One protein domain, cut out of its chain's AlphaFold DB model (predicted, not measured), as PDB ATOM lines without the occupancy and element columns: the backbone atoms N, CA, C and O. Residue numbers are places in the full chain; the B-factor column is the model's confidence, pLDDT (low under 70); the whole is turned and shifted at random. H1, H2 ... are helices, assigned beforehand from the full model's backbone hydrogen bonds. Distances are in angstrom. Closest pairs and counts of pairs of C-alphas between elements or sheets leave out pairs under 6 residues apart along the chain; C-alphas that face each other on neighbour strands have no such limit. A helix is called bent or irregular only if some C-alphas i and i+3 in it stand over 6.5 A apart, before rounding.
ATOM      1  N   ARG A 170      81.610  56.172  71.196       93.25
ATOM      2  CA  ARG A 170      82.209  55.543  70.016       93.25
ATOM      3  C   ARG A 170      81.164  55.421  68.912       93.25
ATOM      4  O   ARG A 170      80.047  54.971  69.145       93.25
ATOM      5  N   GLN A 171      81.555  55.797  67.701       95.44
ATOM      6  CA  GLN A 171      80.722  55.660  66.515       95.44
ATOM      7  C   GLN A 171      81.209  54.493  65.653       95.44
ATOM      8  O   GLN A 171      82.394  54.163  65.662       95.44
ATOM      9  N   SER A 172      80.298  53.895  64.888       93.44
ATOM     10  CA  SER A 172      80.637  52.935  63.834       93.44
ATOM     11  C   SER A 172      80.787  53.661  62.504       93.44
ATOM     12  O   SER A 172      79.966  54.515  62.166       93.44
ATOM     13  N   PHE A 173      81.814  53.297  61.745       95.44
ATOM     14  CA  PHE A 173      82.132  53.898  60.458       95.44
ATOM     15  C   PHE A 173      82.581  52.805  59.488       95.44
ATOM     16  O   PHE A 173      83.403  51.971  59.852       95.44
ATOM     17  N   PHE A 174      82.057  52.802  58.261       95.69
ATOM     18  CA  PHE A 174      82.556  51.912  57.212       95.69
ATOM     19  C   PHE A 174      83.682  52.619  56.467       95.69
ATOM     20  O   PHE A 174      83.456  53.681  55.897       95.69
ATOM     21  N   GLN A 175      84.873  52.029  56.415       95.62
ATOM     22  CA  GLN A 175      86.046  52.660  55.796       95.62
ATOM     23  C   GLN A 175      85.826  53.040  54.320       95.62
ATOM     24  O   GLN A 175      86.304  54.080  53.875       95.62
ATOM     25  N   ILE A 176      85.013  52.275  53.580       96.88
ATOM     26  CA  ILE A 176      84.611  52.602  52.197       96.88
ATOM     27  C   ILE A 176      83.824  53.920  52.088       96.88
ATOM     28  O   ILE A 176      83.798  54.546  51.030       96.88
ATOM     29  N   ASP A 177      83.203  54.370  53.179       97.94
ATOM     30  CA  ASP A 177      82.493  55.642  53.242       97.94
ATOM     31  C   ASP A 177      83.445  56.824  53.561       97.94
ATOM     32  O   ASP A 177      83.021  57.980  53.592       97.94
ATOM     33  N   PHE A 178      84.752  56.588  53.736       97.19
ATOM     34  CA  PHE A 178      85.727  57.659  53.970       97.19
ATOM     35  C   PHE A 178      85.867  58.599  52.771       97.19
ATOM     36  O   PHE A 178      85.842  59.819  52.927       97.19
ATOM     37  N   TYR A 179      85.935  58.047  51.559       97.62
ATOM     38  CA  TYR A 179      85.998  58.845  50.336       97.62
ATOM     39  C   TYR A 179      84.791  59.794  50.167       97.62
ATOM     40  O   TYR A 179      85.020  60.995  50.005       97.62
ATOM     41  N   PRO A 180      83.516  59.346  50.265       98.19
ATOM     42  CA  PRO A 180      82.386  60.270  50.178       98.19
ATOM     43  C   PRO A 180      82.355  61.304  51.314       98.19
ATOM     44  O   PRO A 180      81.941  62.436  51.065       98.19
ATOM     45  N   LEU A 181      82.834  60.976  52.523       98.12
ATOM     46  CA  LEU A 181      82.998  61.965  53.597       98.12
ATOM     47  C   LEU A 181      83.993  63.064  53.201       98.12
ATOM     48  O   LEU A 181      83.681  64.248  53.328       98.12
ATOM     49  N   VAL A 182      85.167  62.692  52.682       97.50
ATOM     50  CA  VAL A 182      86.183  63.652  52.221       97.50
ATOM     51  C   VAL A 182      85.636  64.519  51.086       97.50
ATOM     52  O   VAL A 182      85.778  65.739  51.131       97.50
ATOM     53  N   CYS A 183      84.945  63.932  50.105       97.75
ATOM     54  CA  CYS A 183      84.304  64.703  49.040       97.75
ATOM     55  C   CYS A 183      83.284  65.710  49.587       97.75
ATOM     56  O   CYS A 183      83.297  66.866  49.169       97.75
ATOM     57  N   ALA A 184      82.436  65.311  50.538       97.81
ATOM     58  CA  ALA A 184      81.454  66.204  51.147       97.81
ATOM     59  C   ALA A 184      82.118  67.364  51.912       97.81
ATOM     60  O   ALA A 184      81.719  68.516  51.738       97.81
ATOM     61  N   LEU A 185      83.177  67.092  52.688       97.38
ATOM     62  CA  LEU A 185      83.961  68.115  53.396       97.38
ATOM     63  C   LEU A 185      84.640  69.102  52.430       97.38
ATOM     64  O   LEU A 185      84.707  70.298  52.708       97.38
ATOM     65  N   LEU A 186      85.096  68.618  51.272       96.38
ATOM     66  CA  LEU A 186      85.715  69.429  50.219       96.38
ATOM     67  C   LEU A 186      84.707  70.052  49.241       96.38
ATOM     68  O   LEU A 186      85.114  70.776  48.333       96.38
ATOM     69  N   LYS A 187      83.404  69.801  49.428       96.56
ATOM     70  CA  LYS A 187      82.314  70.268  48.556       96.56
ATOM     71  C   LYS A 187      82.454  69.789  47.103       96.56
ATOM     72  O   LYS A 187      82.187  70.536  46.166       96.56
ATOM     73  N   LEU A 188      82.842  68.529  46.926       96.81
ATOM     74  CA  LEU A 188      82.953  67.850  45.635       96.81
ATOM     75  C   LEU A 188      81.726  66.955  45.407       96.81
ATOM     76  O   LEU A 188      81.603  65.895  46.016       96.81
ATOM     77  N   ASP A 189      80.821  67.380  44.528       96.69
ATOM     78  CA  ASP A 189      79.526  66.736  44.251       96.69
ATOM     79  C   ASP A 189      79.548  65.741  43.079       96.69
ATOM     80  O   ASP A 189      78.522  65.160  42.735       96.69
ATOM     81  N   LYS A 190      80.708  65.550  42.447       96.69
ATOM     82  CA  LYS A 190      80.896  64.698  41.262       96.69
ATOM     83  C   LYS A 190      82.003  63.668  41.512       96.69
ATOM     84  O   LYS A 190      83.086  63.793  40.937       96.69
ATOM     85  N   PRO A 191      81.786  62.704  42.423       95.81
ATOM     86  CA  PRO A 191      82.738  61.624  42.665       95.81
ATOM     87  C   PRO A 191      82.882  60.725  41.428       95.81
ATOM     88  O   PRO A 191      82.056  60.749  40.519       95.81
ATOM     89  N   ASN A 192      83.900  59.868  41.416       93.56
ATOM     90  CA  ASN A 192      83.866  58.694  40.541       93.56
ATOM     91  C   ASN A 192      82.795  57.699  41.025       93.56
ATOM     92  O   ASN A 192      82.239  57.845  42.116       93.56
ATOM     93  N   ARG A 193      82.544  56.648  40.237       95.75
ATOM     94  CA  ARG A 193      81.733  55.515  40.693       95.75
ATOM     95  C   ARG A 193      82.384  54.872  41.923       95.75
ATOM     96  O   ARG A 193      83.564  54.527  41.869       95.75
ATOM     97  N   ILE A 194      81.620  54.708  43.002       96.50
ATOM     98  CA  ILE A 194      82.099  54.210  44.300       96.50
ATOM     99  C   ILE A 194      81.037  53.354  44.999       96.50
ATOM    100  O   ILE A 194      79.841  53.565  44.814       96.50
ATOM    101  N   ASP A 195      81.476  52.440  45.865       97.06
ATOM    102  CA  ASP A 195      80.582  51.637  46.718       97.06
ATOM    103  C   ASP A 195      80.206  52.344  48.035       97.06
ATOM    104  O   ASP A 195      79.230  51.987  48.706       97.06
ATOM    105  N   GLY A 196      80.988  53.361  48.414       97.38
ATOM    106  CA  GLY A 196      80.742  54.195  49.586       97.38
ATOM    107  C   GLY A 196      79.443  54.994  49.462       97.38
ATOM    108  O   GLY A 196      79.098  55.503  48.396       97.38
ATOM    109  N   LYS A 197      78.720  55.146  50.572       97.50
ATOM    110  CA  LYS A 197      77.408  55.805  50.612       97.50
ATOM    111  C   LYS A 197      77.492  57.114  51.378       97.50
ATOM    112  O   LYS A 197      77.636  57.112  52.600       97.50
ATOM    113  N   ILE A 198      77.301  58.227  50.670       98.19
ATOM    114  CA  ILE A 198      77.299  59.566  51.276       98.19
ATOM    115  C   ILE A 198      76.259  59.707  52.396       98.19
ATOM    116  O   ILE A 198      76.513  60.353  53.407       98.19
ATOM    117  N   ASP A 199      75.125  59.018  52.279       98.12
ATOM    118  CA  ASP A 199      74.045  59.061  53.269       98.12
ATOM    119  C   ASP A 199      74.476  58.557  54.651       98.12
ATOM    120  O   ASP A 199      74.014  59.064  55.673       98.12
ATOM    121  N   ARG A 200      75.402  57.587  54.701       98.00
ATOM    122  CA  ARG A 200      75.901  57.026  55.965       98.00
ATOM    123  C   ARG A 200      76.809  57.997  56.715       98.00
ATOM    124  O   ARG A 200      76.944  57.861  57.931       98.00
ATOM    125  N   VAL A 201      77.386  58.987  56.028       97.75
ATOM    126  CA  VAL A 201      78.375  59.897  56.622       97.75
ATOM    127  C   VAL A 201      77.834  61.268  56.994       97.75
ATOM    128  O   VAL A 201      78.487  61.975  57.757       97.75
ATOM    129  N   LEU A 202      76.624  61.626  56.549       97.81
ATOM    130  CA  LEU A 202      76.012  62.930  56.850       97.81
ATOM    131  C   LEU A 202      75.919  63.202  58.351       97.81
ATOM    132  O   LEU A 202      76.114  64.331  58.787       97.81
ATOM    133  N   ARG A 203      75.686  62.155  59.150       96.81
ATOM    134  CA  ARG A 203      75.637  62.252  60.614       96.81
ATOM    135  C   ARG A 203      76.941  62.757  61.239       96.81
ATOM    136  O   ARG A 203      76.888  63.271  62.343       96.81
ATOM    137  N   PHE A 204      78.089  62.595  60.576       97.62
ATOM    138  CA  PHE A 204      79.399  63.021  61.089       97.62
ATOM    139  C   PHE A 204      79.745  64.469  60.720       97.62
ATOM    140  O   PHE A 204      80.825  64.947  61.065       97.62
ATOM    141  N   MET A 205      78.851  65.170  60.021       97.88
ATOM    142  CA  MET A 205      79.047  66.547  59.585       97.88
ATOM    143  C   MET A 205      78.151  67.489  60.386       97.88
ATOM    144  O   MET A 205      76.946  67.270  60.473       97.88
ATOM    145  N   LYS A 206      78.719  68.590  60.884       97.38
ATOM    146  CA  LYS A 206      77.946  69.659  61.544       97.38
ATOM    147  C   LYS A 206      76.964  70.332  60.591       97.38
ATOM    148  O   LYS A 206      75.853  70.681  60.974       97.38
ATOM    149  N   ASN A 207      77.397  70.531  59.346       96.00
ATOM    150  CA  ASN A 207      76.610  71.154  58.287       96.00
ATOM    151  C   ASN A 207      76.571  70.213  57.073       96.00
ATOM    152  O   ASN A 207      77.448  70.305  56.209       96.00
ATOM    153  N   PRO A 208      75.599  69.287  57.008       96.56
ATOM    154  CA  PRO A 208      75.438  68.411  55.854       96.56
ATOM    155  C   PRO A 208      75.212  69.203  54.547       96.56
ATOM    156  O   PRO A 208      74.630  70.292  54.589       96.56
ATOM    157  N   PRO A 209      75.639  68.679  53.381       97.75
ATOM    158  CA  PRO A 209      75.374  69.305  52.085       97.75
ATOM    159  C   PRO A 209      73.875  69.431  51.764       97.75
ATOM    160  O   PRO A 209      73.038  68.743  52.345       97.75
ATOM    161  N   SER A 210      73.531  70.292  50.803       98.06
ATOM    162  CA  SER A 210      72.148  70.460  50.338       98.06
ATOM    163  C   SER A 210      71.627  69.225  49.592       98.06
ATOM    164  O   SER A 210      72.398  68.463  49.014       98.06
ATOM    165  N   GLU A 211      70.305  69.060  49.497       97.81
ATOM    166  CA  GLU A 211      69.716  67.968  48.700       97.81
ATOM    167  C   GLU A 211      70.079  68.031  47.210       97.81
ATOM    168  O   GLU A 211      70.157  66.994  46.552       97.81
ATOM    169  N   GLU A 212      70.344  69.225  46.670       98.06
ATOM    170  CA  GLU A 212      70.856  69.383  45.304       98.06
ATOM    171  C   GLU A 212      72.237  68.725  45.161       98.06
ATOM    172  O   GLU A 212      72.426  67.885  44.280       98.06
ATOM    173  N   PHE A 213      73.156  69.023  46.089       98.12
ATOM    174  CA  PHE A 213      74.470  68.382  46.161       98.12
ATOM    175  C   PHE A 213      74.330  66.863  46.295       98.12
ATOM    176  O   PHE A 213      74.948  66.113  45.546       98.12
ATOM    177  N   LEU A 214      73.502  66.389  47.233       98.25
ATOM    178  CA  LEU A 214      73.359  64.956  47.507       98.25
ATOM    179  C   LEU A 214      72.759  64.208  46.313       98.25
ATOM    180  O   LEU A 214      73.206  63.114  45.974       98.25
ATOM    181  N   THR A 215      71.774  64.802  45.640       97.19
ATOM    182  CA  THR A 215      71.183  64.240  44.420       97.19
ATOM    183  C   THR A 215      72.225  64.105  43.313       97.19
ATOM    184  O   THR A 215      72.280  63.070  42.649       97.19
ATOM    185  N   GLN A 216      73.057  65.131  43.122       96.69
ATOM    186  CA  GLN A 216      74.136  65.123  42.139       96.69
ATOM    187  C   GLN A 216      75.216  64.087  42.485       96.69
ATOM    188  O   GLN A 216      75.610  63.301  41.625       96.69
ATOM    189  N   PHE A 217      75.622  64.028  43.754       97.81
ATOM    190  CA  PHE A 217      76.631  63.096  44.246       97.81
ATOM    191  C   PHE A 217      76.214  61.644  44.028       97.81
ATOM    192  O   PHE A 217      76.974  60.863  43.457       97.81
ATOM    193  N   ARG A 218      74.988  61.278  44.435       97.25
ATOM    194  CA  ARG A 218      74.460  59.906  44.314       97.25
ATOM    195  C   ARG A 218      74.473  59.423  42.857       97.25
ATOM    196  O   ARG A 218      74.930  58.320  42.592       97.25
ATOM    197  N   LYS A 219      74.067  60.295  41.931       95.50
ATOM    198  CA  LYS A 219      74.052  60.085  40.472       95.50
ATOM    199  C   LYS A 219      75.425  59.818  39.839       95.50
ATOM    200  O   LYS A 219      75.511  59.190  38.789       95.50
ATOM    201  N   TYR A 220      76.487  60.377  40.407       96.50
ATOM    202  CA  TYR A 220      77.861  60.131  39.960       96.50
ATOM    203  C   TYR A 220      78.432  58.878  40.637       96.50
ATOM    204  O   TYR A 220      79.023  58.024  39.980       96.50
ATOM    205  N   ALA A 221      78.180  58.729  41.939       96.00
ATOM    206  CA  ALA A 221      78.637  57.595  42.736       96.00
ATOM    207  C   ALA A 221      78.074  56.251  42.240       96.00
ATOM    208  O   ALA A 221      78.802  55.262  42.215       96.00
ATOM    209  N   ASP A 222      76.814  56.208  41.797       93.81
ATOM    210  CA  ASP A 222      76.191  55.000  41.239       93.81
ATOM    211  C   ASP A 222      76.580  54.722  39.771       93.81
ATOM    212  O   ASP A 222      76.298  53.644  39.242       93.81
ATOM    213  N   GLY A 223      77.285  55.656  39.125       88.31
ATOM    214  CA  GLY A 223      77.708  55.568  37.729       88.31
ATOM    215  C   GLY A 223      76.627  55.920  36.701       88.31
ATOM    216  O   GLY A 223      76.859  55.704  35.510       88.31
ATOM    217  N   THR A 224      75.475  56.460  37.122       84.12
ATOM    218  CA  THR A 224      74.404  56.943  36.228       84.12
ATOM    219  C   THR A 224      74.877  58.112  35.367       84.12
ATOM    220  O   THR A 224      74.467  58.240  34.213       84.12
ATOM    221  N   PHE A 225      75.761  58.954  35.904       76.88
ATOM    222  CA  PHE A 225      76.507  59.952  35.145       76.88
ATOM    223  C   PHE A 225      77.957  59.504  34.985       76.88
ATOM    224  O   PHE A 225      78.627  59.152  35.953       76.88
ATOM    225  N   GLN A 226      78.434  59.537  33.745       64.06
ATOM    226  CA  GLN A 226      79.851  59.419  33.413       64.06
ATOM    227  C   GLN A 226      80.384  60.833  33.103       64.06
ATOM    228  O   GLN A 226      79.606  61.644  32.588       64.06
ATOM    229  N   PRO A 227      81.647  61.148  33.448       58.19
ATOM    230  CA  PRO A 227      82.275  62.431  33.128       58.19
ATOM    231  C   PRO A 227      82.261  62.774  31.633       58.19
ATOM    232  O   PRO A 227      82.363  61.840  30.804       58.19
TER     233      PRO A 227
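What this domain is: This is residues 170 to 227 of the 227 residues of an uncharacterized protein of Rodentolepis nana (UniProt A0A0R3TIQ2). Three short helices make a small cluster: H2 begins beside H1, nearly at a right angle to it, and H3 lies beyond, with the long loop of residues 186 to 197 leading from H1 past H3 to H2. The ends, Arg 170 and Pro 227, lie far apart along the longest axis. The 58 printed residues, with H1, H2, H3 in order, are all helix in class, compact with a radius of gyration of the C-alphas of 10.8 A, and span 37 by 21 by 15 A.

Where its parts are: H1, residues 175 to 185, starts at C-alpha (86.046, 52.660, 55.796) and is 15.8 A long. H2 is residues 198 to 204, 10.6 A. H3, residues 211 to 221, is 14.9 A and ends at C-alpha (78.637, 57.595, 42.736). H1 and H2 are only just irregular: C-alphas 176 and 179 are 6.7 A apart, 200 and 203 7.0 A.

How they stand to each other: H1 and H2 touch, about perpendicular at 75 degrees; their closest C-alphas, of Pro 180 and Ile 198, are 5.3 A apart. H2 and H3 only just touch, with 3 pairs of C-alphas within 8 A, the closest those of Ile 198 and Arg 218 at 7.5 A; they run opposite ways at a steep tilt of 52 degrees. H1 and H3 are near each other. Every O i to N i+4 pair is within hydrogen-bond range in H3, 5 of 7 in H1 and 1 of 3 in H2, where 2 of 4 O i to N i+3 pairs are.

The domain as a whole: The C-alphas of Arg 170 and Pro 227, the two farthest apart, are 37.5 A apart. The printed part has no cut. The link H1 to H2 is long, H2 to H3 short. Residues 226 to 227 have pLDDT under 70.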